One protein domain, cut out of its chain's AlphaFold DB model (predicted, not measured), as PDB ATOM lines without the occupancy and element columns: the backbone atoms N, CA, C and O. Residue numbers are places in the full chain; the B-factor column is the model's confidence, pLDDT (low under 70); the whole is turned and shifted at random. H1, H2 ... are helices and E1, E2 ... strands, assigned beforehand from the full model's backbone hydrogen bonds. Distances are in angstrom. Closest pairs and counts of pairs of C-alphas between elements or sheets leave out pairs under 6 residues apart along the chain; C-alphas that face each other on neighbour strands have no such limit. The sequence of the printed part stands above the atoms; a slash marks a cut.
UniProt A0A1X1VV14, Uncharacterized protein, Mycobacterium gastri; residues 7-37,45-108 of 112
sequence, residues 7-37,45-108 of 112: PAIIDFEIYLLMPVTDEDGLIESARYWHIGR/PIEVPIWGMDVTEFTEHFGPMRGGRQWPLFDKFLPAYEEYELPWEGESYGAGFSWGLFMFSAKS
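AT A GLANCE: This is residues 7 to 37 and 45 to 108 of the 112 residues of an uncharacterized protein of Mycobacterium gastri (UniProt A0A1X1VV14). A twisted sheet of four strands, E4 to E7, has a long, twisted hairpin of E2 and E3 set across one of its ends, with short E1 as a third strand beside E2; the one short helix, H1, sits in the corner between the two sheets. The printed part has 95 residues with one named helix and seven named strands, in the order E1 E2 E3 H1 E4 E5 E6 E7, and its class is mostly strand. Both sheets are antiparallel, in the orders E1 - E2 - E3 and E4 - E5 - E6 - E7. The whole is compact, with a radius of gyration of the C-alphas of 13.5 A and spans of 43 by 29 by 24 A.

IN THESE COORDINATES: E1, residues 7 to 10, begins at C-alpha 7 (-25.709, -96.025, 11.580) and is 9.7 A long. E2, residues 13 to 21, measures 25.7 A, and E3, residues 27 to 35, 21.7 A. H1, residues 55 to 62, is 10.4 A long and begins at C-alpha 55 (-20.080, -96.398, -4.576). E4, residues 66 to 70, is 11.8 A long; E5, residues 81 to 88, 21.7 A; E6, residues 91 to 98, 23.6 A. E7, residues 101 to 107, is 18.7 A long and ends at C-alpha 107 (-16.160, -84.937, -17.404).

HOW THE PARTS SIT: E1, E2 and E3 form a meander, each strand the antiparallel neighbour of the one before. In the hairpin of E1 and E2, N 8 and O 15 are 2.9 A apart, within hydrogen-bond range; in that of E2 and E3, N 18 and O 31 are 2.8 A apart. The closest C-alphas of E3 and E7 are those of Tyr 32 and Leu 101, 6.5 A apart. H1 only grazes the sheet of E1 to E3, with its residues 55 to 57. It is on the strongly twisted sheet of E4 to E7, at a height over the sheet of 6.9 A and over none of its strands; the C-alphas of Val 55 and Leu 101 are the closest of H1 and E7, at 6.3 A. Every O i to N i+4 pair of H1 is within hydrogen-bond range. E4 to E7 form a second meander, with N 68 and O 83 at 2.9 A, N 84 and O 95 at 2.8 A, and N 96 and O 104 at 2.9 A. E4 and E7, the edge strands, are apart.

THE WHOLE: The C-alphas farthest apart, those of Asp 24 and Gly 90, are 43.4 A from each other. Residues 38 to 44 are not printed, and C-alphas 37 and 45 are 16.8 A apart across this cut, in the link from E3 to H1. Of the links that are printed whole, E4 to E5 is short and the others are tight. The mean pLDDT of the printed part is 89.9, and no printed residue is under 70.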
ATOM      1  N   PRO A   7     -24.831 -96.790  12.449       80.12
ATOM      2  CA  PRO A   7     -25.709 -96.025  11.580       80.12
ATOM      3  C   PRO A   7     -25.412 -94.527  11.693       80.12
ATOM      4  O   PRO A   7     -25.200 -94.006  12.789       80.12
ATOM      5  N   ALA A   8     -25.455 -93.834  10.561       80.12
ATOM      6  CA  ALA A   8     -25.402 -92.384  10.463       80.12
ATOM      7  C   ALA A   8     -26.597 -91.883   9.646       80.12
ATOM      8  O   ALA A   8     -27.032 -92.551   8.709       80.12
ATOM      9  N   ILE A   9     -27.124 -90.713  10.010       77.75
ATOM     10  CA  ILE A   9     -28.102 -89.997   9.188       77.75
ATOM     11  C   ILE A   9     -27.344 -88.904   8.443       77.75
ATOM     12  O   ILE A   9     -26.777 -88.015   9.079       77.75
ATOM     13  N   ILE A  10     -27.335 -88.986   7.118       76.69
ATOM     14  CA  ILE A  10     -26.705 -88.014   6.222       76.69
ATOM     15  C   ILE A  10     -27.782 -87.597   5.231       76.69
ATOM     16  O   ILE A  10     -28.431 -88.456   4.652       76.69
ATOM     17  N   ASP A  11     -28.052 -86.296   5.122       74.81
ATOM     18  CA  ASP A  11     -29.099 -85.752   4.243       74.81
ATOM     19  C   ASP A  11     -30.468 -86.457   4.360       74.81
ATOM     20  O   ASP A  11     -31.183 -86.659   3.385       74.81
ATOM     21  N   PHE A  12     -30.859 -86.781   5.601       79.06
ATOM     22  CA  PHE A  12     -32.089 -87.509   5.974       79.06
ATOM     23  C   PHE A  12     -32.159 -88.979   5.535       79.06
ATOM     24  O   PHE A  12     -33.156 -89.650   5.808       79.06
ATOM     25  N   GLU A  13     -31.095 -89.502   4.943       83.38
ATOM     26  CA  GLU A  13     -30.944 -90.900   4.565       83.38
ATOM     27  C   GLU A  13     -30.104 -91.658   5.596       83.38
ATOM     28  O   GLU A  13     -29.291 -91.079   6.323       83.38
ATOM     29  N   ILE A  14     -30.339 -92.967   5.711       83.94
ATOM     30  CA  ILE A  14     -29.673 -93.811   6.707       83.94
ATOM     31  C   ILE A  14     -28.539 -94.568   6.028       83.94
ATOM     32  O   ILE A  14     -28.777 -95.364   5.125       83.94
ATOM     33  N   TYR A  15     -27.321 -94.403   6.533       88.25
ATOM     34  CA  TYR A  15     -26.134 -95.102   6.054       88.25
ATOM     35  C   TYR A  15     -25.537 -95.989   7.148       88.25
ATOM     36  O   TYR A  15     -25.476 -95.585   8.310       88.25
ATOM     37  N   LEU A  16     -25.064 -97.188   6.797       90.25
ATOM     38  CA  LEU A  16     -24.271 -98.040   7.695       90.25
ATOM     39  C   LEU A  16     -22.804 -97.966   7.339       90.25
ATOM     40  O   LEU A  16     -22.438 -98.239   6.201       90.25
ATOM     41  N   LEU A  17     -21.961 -97.693   8.331       90.19
ATOM     42  CA  LEU A  17     -20.531 -97.903   8.179       90.19
ATOM     43  C   LEU A  17     -20.222 -99.406   8.179       90.19
ATOM     44  O   LEU A  17     -20.531-100.112   9.142       90.19
ATOM     45  N   MET A  18     -19.580 -99.863   7.110       90.12
ATOM     46  CA  MET A  18     -19.145-101.236   6.887       90.12
ATOM     47  C   MET A  18     -17.611-101.291   6.901       90.12
ATOM     48  O   MET A  18     -16.988-100.983   5.882       90.12
ATOM     49  N   PRO A  19     -16.979-101.644   8.035       89.56
ATOM     50  CA  PRO A  19     -15.538-101.855   8.093       89.56
ATOM     51  C   PRO A  19     -15.157-103.246   7.569       89.56
ATOM     52  O   PRO A  19     -15.841-104.237   7.834       89.56
ATOM     53  N   VAL A  20     -14.022-103.324   6.884       88.69
ATOM     54  CA  VAL A  20     -13.314-104.559   6.542       88.69
ATOM     55  C   VAL A  20     -12.030-104.578   7.355       88.69
ATOM     56  O   VAL A  20     -11.326-103.568   7.421       88.69
ATOM     57  N   THR A  21     -11.743-105.708   7.996       89.75
ATOM     58  CA  THR A  21     -10.496-105.888   8.738       89.75
ATOM     59  C   THR A  21      -9.582-106.873   8.035       89.75
ATOM     60  O   THR A  21     -10.070-107.823   7.420       89.75
ATOM     61  N   ASP A  22      -8.282-106.670   8.189       87.00
ATOM     62  CA  ASP A  22      -7.264-107.622   7.760       87.00
ATOM     63  C   ASP A  22      -7.222-108.872   8.665       87.00
ATOM     64  O   ASP A  22      -8.036-109.044   9.585       87.00
ATOM     65  N   GLU A  23      -6.274-109.768   8.382       90.38
ATOM     66  CA  GLU A  23      -6.054-111.003   9.144       90.38
ATOM     67  C   GLU A  23      -5.652-110.742  10.608       90.38
ATOM     68  O   GLU A  23      -5.948-111.564  11.479       90.38
ATOM     69  N   ASP A  24      -5.053-109.581  10.891       90.06
ATOM     70  CA  ASP A  24      -4.642-109.141  12.227       90.06
ATOM     71  C   ASP A  24      -5.782-108.434  12.993       90.06
ATOM     72  O   ASP A  24      -5.651-108.103  14.177       90.06
ATOM     73  N   GLY A  25      -6.938-108.236  12.347       84.81
ATOM     74  CA  GLY A  25      -8.111-107.583  12.921       84.81
ATOM     75  C   GLY A  25      -8.033-106.054  12.937       84.81
ATOM     76  O   GLY A  25      -8.857-105.416  13.601       84.81
ATOM     77  N   LEU A  26      -7.079-105.455  12.220       86.06
ATOM     78  CA  LEU A  26      -7.003-104.010  12.009       86.06
ATOM     79  C   LEU A  26      -7.942-103.599  10.876       86.06
ATOM     80  O   LEU A  26      -8.150-104.348   9.929       86.06
ATOM     81  N   ILE A  27      -8.533-102.404  10.964       87.25
ATOM     82  CA  ILE A  27      -9.415-101.893   9.905       87.25
ATOM     83  C   ILE A  27      -8.561-101.554   8.679       87.25
ATOM     84  O   ILE A  27      -7.766-100.616   8.717       87.25
ATOM     85  N   GLU A  28      -8.767-102.303   7.601       85.81
ATOM     86  CA  GLU A  28      -8.102-102.120   6.309       85.81
ATOM     87  C   GLU A  28      -8.870-101.121   5.439       85.81
ATOM     88  O   GLU A  28      -8.284-100.235   4.818       85.81
ATOM     89  N   SER A  29     -10.202-101.222   5.430       86.19
ATOM     90  CA  SER A  29     -11.080-100.278   4.737       86.19
ATOM     91  C   SER A  29     -12.395-100.080   5.491       86.19
ATOM     92  O   SER A  29     -12.774-100.893   6.333       86.19
ATOM     93  N   ALA A  30     -13.106 -98.989   5.218       90.00
ATOM     94  CA  ALA A  30     -14.449 -98.769   5.734       90.00
ATOM     95  C   ALA A  30     -15.231 -97.863   4.782       90.00
ATOM     96  O   ALA A  30     -14.725 -96.825   4.353       90.00
ATOM     97  N   ARG A  31     -16.465 -98.256   4.462       91.94
ATOM     98  CA  ARG A  31     -17.358 -97.488   3.585       91.94
ATOM     99  C   ARG A  31     -18.753 -97.396   4.177       91.94
ATOM    100  O   ARG A  31     -19.219 -98.348   4.796       91.94
ATOM    101  N   TYR A  32     -19.421 -96.276   3.965       92.12
ATOM    102  CA  TYR A  32     -20.848 -96.160   4.201       92.12
ATOM    103  C   TYR A  32     -21.629 -96.830   3.080       92.12
ATOM    104  O   TYR A  32     -21.286 -96.710   1.905       92.12
ATOM    105  N   TRP A  33     -22.680 -97.538   3.469       90.06
ATOM    106  CA  TRP A  33     -23.644 -98.174   2.583       90.06
ATOM    107  C   TRP A  33     -25.021 -97.587   2.841       90.06
ATOM    108  O   TRP A  33     -25.471 -97.548   3.989       90.06
ATOM    109  N   HIS A  34     -25.684 -97.152   1.778       89.88
ATOM    110  CA  HIS A  34     -27.005 -96.555   1.838       89.88
ATOM    111  C   HIS A  34     -28.059 -97.621   2.171       89.88
ATOM    112  O   HIS A  34     -28.280 -98.570   1.411       89.88
ATOM    113  N   ILE A  35     -28.736 -97.478   3.315       84.56
ATOM    114  CA  ILE A  35     -29.904 -98.290   3.661       84.56
ATOM    115  C   ILE A  35     -31.164 -97.612   3.137       84.56
ATOM    116  O   ILE A  35     -31.462 -96.474   3.485       84.56
ATOM    117  N   GLY A  36     -31.984 -98.373   2.412       76.00
ATOM    118  CA  GLY A  36     -33.288 -97.882   1.971       76.00
ATOM    119  C   GLY A  36     -33.214 -97.047   0.699       76.00
ATOM    120  O   GLY A  36     -34.035 -96.148   0.542       76.00
ATOM    121  N   ARG A  37     -32.262 -97.394  -0.185       74.00
ATOM    122  CA  ARG A  37     -32.076 -96.892  -1.557       74.00
ATOM    123  C   ARG A  37     -33.384 -96.363  -2.147       74.00
ATOM    124  O   ARG A  37     -34.293 -97.141  -2.457       74.00
ATOM    125  N   PRO A  45     -23.946 -88.471 -14.275       93.31
ATOM    126  CA  PRO A  45     -23.085 -88.566 -13.094       93.31
ATOM    127  C   PRO A  45     -22.907 -87.248 -12.327       93.31
ATOM    128  O   PRO A  45     -22.717 -87.256 -11.115       93.31
ATOM    129  N   ILE A  46     -22.971 -86.107 -13.021       94.12
ATOM    130  CA  ILE A  46     -22.758 -84.778 -12.424       94.12
ATOM    131  C   ILE A  46     -23.999 -84.233 -11.700       94.12
ATOM    132  O   ILE A  46     -23.903 -83.222 -11.010       94.12
ATOM    133  N   GLU A  47     -25.165 -84.861 -11.885       93.38
ATOM    134  CA  GLU A  47     -26.429 -84.459 -11.249       93.38
ATOM    135  C   GLU A  47     -26.606 -85.070  -9.855       93.38
ATOM    136  O   GLU A  47     -27.521 -84.682  -9.127       93.38
ATOM    137  N   VAL A  48     -25.757 -86.032  -9.486       91.94
ATOM    138  CA  VAL A  48     -25.831 -86.705  -8.190       91.94
ATOM    139  C   VAL A  48     -25.516 -85.688  -7.084       91.94
ATOM    140  O   VAL A  48     -24.505 -84.984  -7.165       91.94
ATOM    141  N   PRO A  49     -26.363 -85.563  -6.049       90.44
ATOM    142  CA  PRO A  49     -26.069 -84.700  -4.917       90.44
ATOM    143  C   PRO A  49     -24.896 -85.259  -4.111       90.44
ATOM    144  O   PRO A  49     -24.746 -86.472  -3.955       90.44
ATOM    145  N   ILE A  50     -24.079 -84.361  -3.560       91.06
ATOM    146  CA  ILE A  50     -23.010 -84.723  -2.620       91.06
ATOM    147  C   ILE A  50     -23.624 -85.561  -1.491       91.06
ATOM    148  O   ILE A  50     -24.685 -85.214  -0.988       91.06
ATOM    149  N   TRP A  51     -22.959 -86.656  -1.129       90.38
ATOM    150  CA  TRP A  51     -23.346 -87.632  -0.108       90.38
ATOM    151  C   TRP A  51     -24.594 -88.474  -0.375       90.38
ATOM    152  O   TRP A  51     -24.806 -89.431   0.361       90.38
ATOM    153  N   GLY A  52     -25.378 -88.189  -1.416       88.19
ATOM    154  CA  GLY A  52     -26.662 -88.861  -1.653       88.19
ATOM    155  C   GLY A  52     -26.574 -90.210  -2.367       88.19
ATOM    156  O   GLY A  52     -27.575 -90.674  -2.904       88.19
ATOM    157  N   MET A  53     -25.379 -90.794  -2.480       91.25
ATOM    158  CA  MET A  53     -25.184 -92.082  -3.141       91.25
ATOM    159  C   MET A  53     -23.900 -92.758  -2.661       91.25
ATOM    160  O   MET A  53     -22.863 -92.102  -2.516       91.25
ATOM    161  N   ASP A  54     -23.947 -94.077  -2.456       92.88
ATOM    162  CA  ASP A  54     -22.746 -94.881  -2.202       92.88
ATOM    163  C   ASP A  54     -22.097 -95.409  -3.498       92.88
ATOM    164  O   ASP A  54     -22.703 -95.409  -4.569       92.88
ATOM    165  N   VAL A  55     -20.841 -95.867  -3.420       93.38
ATOM    166  CA  VAL A  55     -20.080 -96.398  -4.576       93.38
ATOM    167  C   VAL A  55     -20.825 -97.523  -5.313       93.38
ATOM    168  O   VAL A  55     -20.728 -97.630  -6.540       93.38
ATOM    169  N   THR A  56     -21.546 -98.381  -4.586       92.00
ATOM    170  CA  THR A  56     -22.266 -99.521  -5.170       92.00
ATOM    171  C   THR A  56     -23.462 -99.023  -5.963       92.00
ATOM    172  O   THR A  56     -23.611 -99.378  -7.128       92.00
ATOM    173  N   GLU A  57     -24.269 -98.158  -5.354       92.69
ATOM    174  CA  GLU A  57     -25.417 -97.526  -6.000       92.69
ATOM    175  C   GLU A  57     -24.975 -96.721  -7.233       92.69
ATOM    176  O   GLU A  57     -25.529 -96.886  -8.319       92.69
ATOM    177  N   PHE A  58     -23.884 -95.962  -7.135       93.75
ATOM    178  CA  PHE A  58     -23.335 -95.226  -8.274       93.75
ATOM    179  C   PHE A  58     -22.931 -96.151  -9.431       93.75
ATOM    180  O   PHE A  58     -23.251 -95.880 -10.589       93.75
ATOM    181  N   THR A  59     -22.285 -97.278  -9.124       92.88
ATOM    182  CA  THR A  59     -21.914 -98.291 -10.128       92.88
ATOM    183  C   THR A  59     -23.148 -98.930 -10.775       92.88
ATOM    184  O   THR A  59     -23.147 -99.217 -11.971       92.88
ATOM    185  N   GLU A  60     -24.219 -99.151 -10.008       91.94
ATOM    186  CA  GLU A  60     -25.489 -99.680 -10.522       91.94
ATOM    187  C   GLU A  60     -26.166 -98.700 -11.497       91.94
ATOM    188  O   GLU A  60     -26.753 -99.134 -12.490       91.94
ATOM    189  N   HIS A  61     -26.062 -97.392 -11.242       91.75
ATOM    190  CA  HIS A  61     -26.675 -96.348 -12.066       91.75
ATOM    191  C   HIS A  61     -25.868 -96.001 -13.320       91.75
ATOM    192  O   HIS A  61     -26.444 -95.895 -14.406       91.75
ATOM    193  N   PHE A  62     -24.553 -95.828 -13.183       93.25
ATOM    194  CA  PHE A  62     -23.698 -95.296 -14.251       93.25
ATOM    195  C   PHE A  62     -22.795 -96.342 -14.907       93.25
ATOM    196  O   PHE A  62     -22.132 -96.062 -15.904       93.25
ATOM    197  N   GLY A  63     -22.811 -97.572 -14.398       91.69
ATOM    198  CA  GLY A  63     -22.021 -98.674 -14.920       91.69
ATOM    199  C   GLY A  63     -20.672 -98.847 -14.215       91.69
ATOM    200  O   GLY A  63     -20.357 -98.167 -13.237       91.69
ATOM    201  N   PRO A  64     -19.867 -99.816 -14.684       92.50
ATOM    202  CA  PRO A  64     -18.640-100.214 -14.017       92.50
ATOM    203  C   PRO A  64     -17.607 -99.091 -14.023       92.50
ATOM    204  O   PRO A  64     -17.267 -98.535 -15.069       92.50
ATOM    205  N   MET A  65     -17.049 -98.836 -12.846       94.38
ATOM    206  CA  MET A  65     -15.967 -97.884 -12.665       94.38
ATOM    207  C   MET A  65     -14.609 -98.586 -12.594       94.38
ATOM    208  O   MET A  65     -14.497 -99.740 -12.173       94.38
ATOM    209  N   ARG A  66     -13.556 -97.879 -12.997       92.69
ATOM    210  CA  ARG A  66     -12.161 -98.311 -12.892       92.69
ATOM    211  C   ARG A  66     -11.512 -97.596 -11.719       92.69
ATOM    212  O   ARG A  66     -11.696 -96.394 -11.552       92.69
ATOM    213  N   GLY A  67     -10.776 -98.346 -10.903       87.00
ATOM    214  CA  GLY A  67     -10.064 -97.786  -9.758       87.00
ATOM    215  C   GLY A  67      -9.008 -96.777 -10.201       87.00
ATOM    216  O   GLY A  67      -8.236 -97.058 -11.117       87.00
ATOM    217  N   GLY A  68      -8.990 -95.624  -9.541       85.25
ATOM    218  CA  GLY A  68      -8.003 -94.569  -9.723       85.25
ATOM    219  C   GLY A  68      -7.232 -94.309  -8.431       85.25
ATOM    220  O   GLY A  68      -6.627 -95.209  -7.845       85.25
ATOM    221  N   ARG A  69      -7.215 -93.048  -7.993       89.12
ATOM    222  CA  ARG A  69      -6.462 -92.606  -6.815       89.12
ATOM    223  C   ARG A  69      -7.171 -93.025  -5.525       89.12
ATOM    224  O   ARG A  69      -8.352 -92.760  -5.358       89.12
ATOM    225  N   GLN A  70      -6.433 -93.590  -4.575       91.12
ATOM    226  CA  GLN A  70      -6.948 -93.934  -3.246       91.12
ATOM    227  C   GLN A  70      -6.084 -93.319  -2.149       91.12
ATOM    228  O   GLN A  70      -4.864 -93.215  -2.292       91.12
ATOM    229  N   TRP A  71      -6.730 -92.857  -1.082       91.12
ATOM    230  CA  TRP A  71      -6.094 -92.218   0.067       91.12
ATOM    231  C   TRP A  71      -6.326 -93.056   1.333       91.12
ATOM    232  O   TRP A  71      -7.319 -93.781   1.420       91.12
ATOM    233  N   PRO A  72      -5.433 -92.964   2.337       89.38
ATOM    234  CA  PRO A  72      -5.574 -93.719   3.578       89.38
ATOM    235  C   PRO A  72      -6.874 -93.421   4.339       89.38
ATOM    236  O   PRO A  72      -7.391 -92.302   4.320       89.38
ATOM    237  N   LEU A  73      -7.346 -94.402   5.113       88.44
ATOM    238  CA  LEU A  73      -8.527 -94.267   5.980       88.44
ATOM    239  C   LEU A  73      -8.463 -93.072   6.931       88.44
ATOM    240  O   LEU A  73      -9.461 -92.398   7.151       88.44
ATOM    241  N   PHE A  74      -7.284 -92.814   7.490       87.12
ATOM    242  CA  PHE A  74      -7.059 -91.754   8.470       87.12
ATOM    243  C   PHE A  74      -6.294 -90.571   7.871       87.12
ATOM    244  O   PHE A  74      -5.555 -89.890   8.586       87.12
ATOM    245  N   ASP A  75      -6.427 -90.341   6.559       89.81
ATOM    246  CA  ASP A  75      -5.894 -89.121   5.961       89.81
ATOM    247  C   ASP A  75      -6.478 -87.883   6.658       89.81
ATOM    248  O   ASP A  75      -7.644 -87.835   7.052       89.81
ATOM    249  N   LYS A  76      -5.631 -86.869   6.838       85.94
ATOM    250  CA  LYS A  76      -5.966 -85.679   7.622       85.94
ATOM    251  C   LYS A  76      -7.012 -84.790   6.945       85.94
ATOM    252  O   LYS A  76      -7.691 -84.033   7.637       85.94
ATOM    253  N   PHE A  77      -7.093 -84.824   5.618       85.94
ATOM    254  CA  PHE A  77      -7.894 -83.892   4.828       85.94
ATOM    255  C   PHE A  77      -9.026 -84.589   4.082       85.94
ATOM    256  O   PHE A  77     -10.138 -84.068   4.061       85.94
ATOM    257  N   LEU A  78      -8.755 -85.754   3.491       87.19
ATOM    258  CA  LEU A  78      -9.724 -86.535   2.725       87.19
ATOM    259  C   LEU A  78      -9.635 -88.015   3.136       87.19
ATOM    260  O   LEU A  78      -9.109 -88.845   2.389       87.19
ATOM    261  N   PRO A  79     -10.104 -88.348   4.351       88.38
ATOM    262  CA  PRO A  79     -10.068 -89.710   4.858       88.38
ATOM    263  C   PRO A  79     -10.894 -90.650   3.982       88.38
ATOM    264  O   PRO A  79     -11.994 -90.302   3.535       88.38
ATOM    265  N   ALA A  80     -10.345 -91.845   3.753       92.25
ATOM    266  CA  ALA A  80     -10.972 -92.886   2.943       92.25
ATOM    267  C   ALA A  80     -11.436 -92.359   1.570       92.25
ATOM    268  O   ALA A  80     -12.543 -92.671   1.123       92.25
ATOM    269  N   TYR A  81     -10.634 -91.485   0.952       94.19
ATOM    270  CA  TYR A  81     -10.949 -90.923  -0.355       94.19
ATOM    271  C   TYR A  81     -10.574 -91.874  -1.480       94.19
ATOM    272  O   TYR A  81      -9.497 -92.473  -1.485       94.19
ATOM    273  N   GLU A  82     -11.474 -91.982  -2.445       94.56
ATOM    274  CA  GLU A  82     -11.356 -92.866  -3.588       94.56
ATOM    275  C   GLU A  82     -11.845 -92.146  -4.838       94.56
ATOM    276  O   GLU A  82     -12.943 -91.595  -4.868       94.56
ATOM    277  N   GLU A  83     -11.027 -92.165  -5.877       95.19
ATOM    278  CA  GLU A  83     -11.339 -91.599  -7.176       95.19
ATOM    279  C   GLU A  83     -11.397 -92.715  -8.206       95.19
ATOM    280  O   GLU A  83     -10.565 -93.628  -8.214       95.19
ATOM    281  N   TYR A  84     -12.390 -92.627  -9.074       95.50
ATOM    282  CA  TYR A  84     -12.680 -93.621 -10.084       95.50
ATOM    283  C   TYR A  84     -12.868 -92.971 -11.443       95.50
ATOM    284  O   TYR A  84     -13.417 -91.878 -11.548       95.50
ATOM    285  N   GLU A  85     -12.479 -93.686 -12.490       94.94
ATOM    286  CA  GLU A  85     -12.792 -93.327 -13.869       94.94
ATOM    287  C   GLU A  85     -13.956 -94.180 -14.369       94.94
ATOM    288  O   GLU A  85     -13.984 -95.394 -14.150       94.94
ATOM    289  N   LEU A  86     -14.901 -93.576 -15.085       94.00
ATOM    290  CA  LEU A  86     -16.004 -94.296 -15.707       94.00
ATOM    291  C   LEU A  86     -16.298 -93.799 -17.129       94.00
ATOM    292  O   LEU A  86     -16.295 -92.592 -17.379       94.00
ATOM    293  N   PRO A  87     -16.566 -94.709 -18.080       93.62
ATOM    294  CA  PRO A  87     -17.142 -94.339 -19.361       93.62
ATOM    295  C   PRO A  87     -18.655 -94.118 -19.215       93.62
ATOM    296  O   PRO A  87     -19.365 -95.000 -18.736       93.62
ATOM    297  N   TRP A  88     -19.163 -92.980 -19.682       93.00
ATOM    298  CA  TRP A  88     -20.596 -92.669 -19.696       93.00
ATOM    299  C   TRP A  88     -20.983 -91.961 -20.994       93.00
ATOM    300  O   TRP A  88     -20.361 -90.975 -21.375       93.00
ATOM    301  N   GLU A  89     -21.990 -92.489 -21.699       92.12
ATOM    302  CA  GLU A  89     -22.486 -91.962 -22.987       92.12
ATOM    303  C   GLU A  89     -21.393 -91.645 -24.033       92.12
ATOM    304  O   GLU A  89     -21.491 -90.695 -24.805       92.12
ATOM    305  N   GLY A  90     -20.343 -92.472 -24.091       89.38
ATOM    306  CA  GLY A  90     -19.235 -92.309 -25.045       89.38
ATOM    307  C   GLY A  90     -18.151 -91.323 -24.602       89.38
ATOM    308  O   GLY A  90     -17.186 -91.119 -25.332       89.38
ATOM    309  N   GLU A  91     -18.277 -90.761 -23.404       91.69
ATOM    310  CA  GLU A  91     -17.342 -89.814 -22.805       91.69
ATOM    311  C   GLU A  91     -16.675 -90.424 -21.564       91.69
ATOM    312  O   GLU A  91     -17.182 -91.378 -20.970       91.69
ATOM    313  N   SER A  92     -15.531 -89.874 -21.155       91.81
ATOM    314  CA  SER A  92     -14.854 -90.256 -19.911       91.81
ATOM    315  C   SER A  92     -15.225 -89.287 -18.792       91.81
ATOM    316  O   SER A  92     -15.213 -88.071 -18.987       91.81
ATOM    317  N   TYR A  93     -15.549 -89.831 -17.624       94.56
ATOM    318  CA  TYR A  93     -15.803 -89.085 -16.399       94.56
ATOM    319  C   TYR A  93     -14.896 -89.586 -15.277       94.56
ATOM    320  O   TYR A  93     -14.546 -90.765 -15.223       94.56
ATOM    321  N   GLY A  94     -14.577 -88.688 -14.352       94.88
ATOM    322  CA  GLY A  94     -14.082 -89.011 -13.020       94.88
ATOM    323  C   GLY A  94     -15.210 -88.921 -11.992       94.88
ATOM    324  O   GLY A  94     -16.112 -88.088 -12.130       94.88
ATOM    325  N   ALA A  95     -15.164 -89.755 -10.960       96.62
ATOM    326  CA  ALA A  95     -16.046 -89.692  -9.801       96.62
ATOM    327  C   ALA A  95     -15.233 -89.861  -8.513       96.62
ATOM    328  O   ALA A  95     -14.462 -90.810  -8.370       96.62
ATOM    329  N   GLY A  96     -15.398 -88.922  -7.584       95.94
ATOM    330  CA  GLY A  96     -14.724 -88.919  -6.292       95.94
ATOM    331  C   GLY A  96     -15.672 -89.309  -5.167       95.94
ATOM    332  O   GLY A  96     -16.825 -88.876  -5.146       95.94
ATOM    333  N   PHE A  97     -15.165 -90.072  -4.206       95.62
ATOM    334  CA  PHE A  97     -15.897 -90.549  -3.040       95.62
ATOM    335  C   PHE A  97     -15.067 -90.357  -1.772       95.62
ATOM    336  O   PHE A  97     -13.848 -90.492  -1.808       95.62
ATOM    337  N   SER A  98     -15.712 -90.088  -0.639       93.56
ATOM    338  CA  SER A  98     -15.085 -90.156   0.688       93.56
ATOM    339  C   SER A  98     -15.906 -91.071   1.578       93.56
ATOM    340  O   SER A  98     -17.133 -90.981   1.594       93.56
ATOM    341  N   TRP A  99     -15.239 -91.996   2.272       93.44
ATOM    342  CA  TRP A  99     -15.905 -93.063   3.029       93.44
ATOM    343  C   TRP A  99     -16.909 -93.853   2.176       93.44
ATOM    344  O   TRP A  99     -17.920 -94.332   2.679       93.44
ATOM    345  N   GLY A 100     -16.654 -93.971   0.872       93.56
ATOM    346  CA  GLY A 100     -17.556 -94.627  -0.072       93.56
ATOM    347  C   GLY A 100     -18.835 -93.852  -0.417       93.56
ATOM    348  O   GLY A 100     -19.704 -94.431  -1.062       93.56
ATOM    349  N   LEU A 101     -18.957 -92.580  -0.031       93.69
ATOM    350  CA  LEU A 101     -20.073 -91.707  -0.402       93.69
ATOM    351  C   LEU A 101     -19.657 -90.683  -1.452       93.69
ATOM    352  O   LEU A 101     -18.530 -90.185  -1.426       93.69
ATOM    353  N   PHE A 102     -20.571 -90.377  -2.368       94.31
ATOM    354  CA  PHE A 102     -20.331 -89.504  -3.509       94.31
ATOM    355  C   PHE A 102     -19.912 -88.088  -3.093       94.31
ATOM    356  O   PHE A 102     -20.545 -87.462  -2.248       94.31
ATOM    357  N   MET A 103     -18.866 -87.558  -3.725       95.12
ATOM    358  CA  MET A 103     -18.395 -86.182  -3.530       95.12
ATOM    359  C   MET A 103     -18.616 -85.325  -4.767       95.12
ATOM    360  O   MET A 103     -19.073 -84.188  -4.666       95.12
ATOM    361  N   PHE A 104     -18.231 -85.848  -5.929       94.94
ATOM    362  CA  PHE A 104     -18.357 -85.154  -7.201       94.94
ATOM    363  C   PHE A 104     -18.228 -86.134  -8.363       94.94
ATOM    364  O   PHE A 104     -17.626 -87.200  -8.235       94.94
ATOM    365  N   SER A 105     -18.702 -85.701  -9.528       95.81
ATOM    366  CA  SER A 105     -18.286 -86.245 -10.811       95.81
ATOM    367  C   SER A 105     -17.978 -85.101 -11.767       95.81
ATOM    368  O   SER A 105     -18.577 -84.028 -11.685       95.81
ATOM    369  N   ALA A 106     -17.015 -85.316 -12.653       94.56
ATOM    370  CA  ALA A 106     -16.628 -84.350 -13.665       94.56
ATOM    371  C   ALA A 106     -16.270 -85.073 -14.960       94.56
ATOM    372  O   ALA A 106     -15.688 -86.155 -14.933       94.56
ATOM    373  N   LYS A 107     -16.604 -84.458 -16.096       93.50
ATOM    374  CA  LYS A 107     -16.160 -84.937 -17.404       93.50
ATOM    375  C   LYS A 107     -14.645 -84.741 -17.514       93.50
ATOM    376  O   LYS A 107     -14.147 -83.652 -17.226       93.50
ATOM    377  N   SER A 108     -13.935 -85.776 -17.943       87.19
ATOM    378  CA  SER A 108     -12.509 -85.706 -18.247       87.19
ATOM    379  C   SER A 108     -12.272 -84.767 -19.427       87.19
ATOM    380  O   SER A 108     -13.082 -84.692 -20.358       87.19
TER     381      SER A 108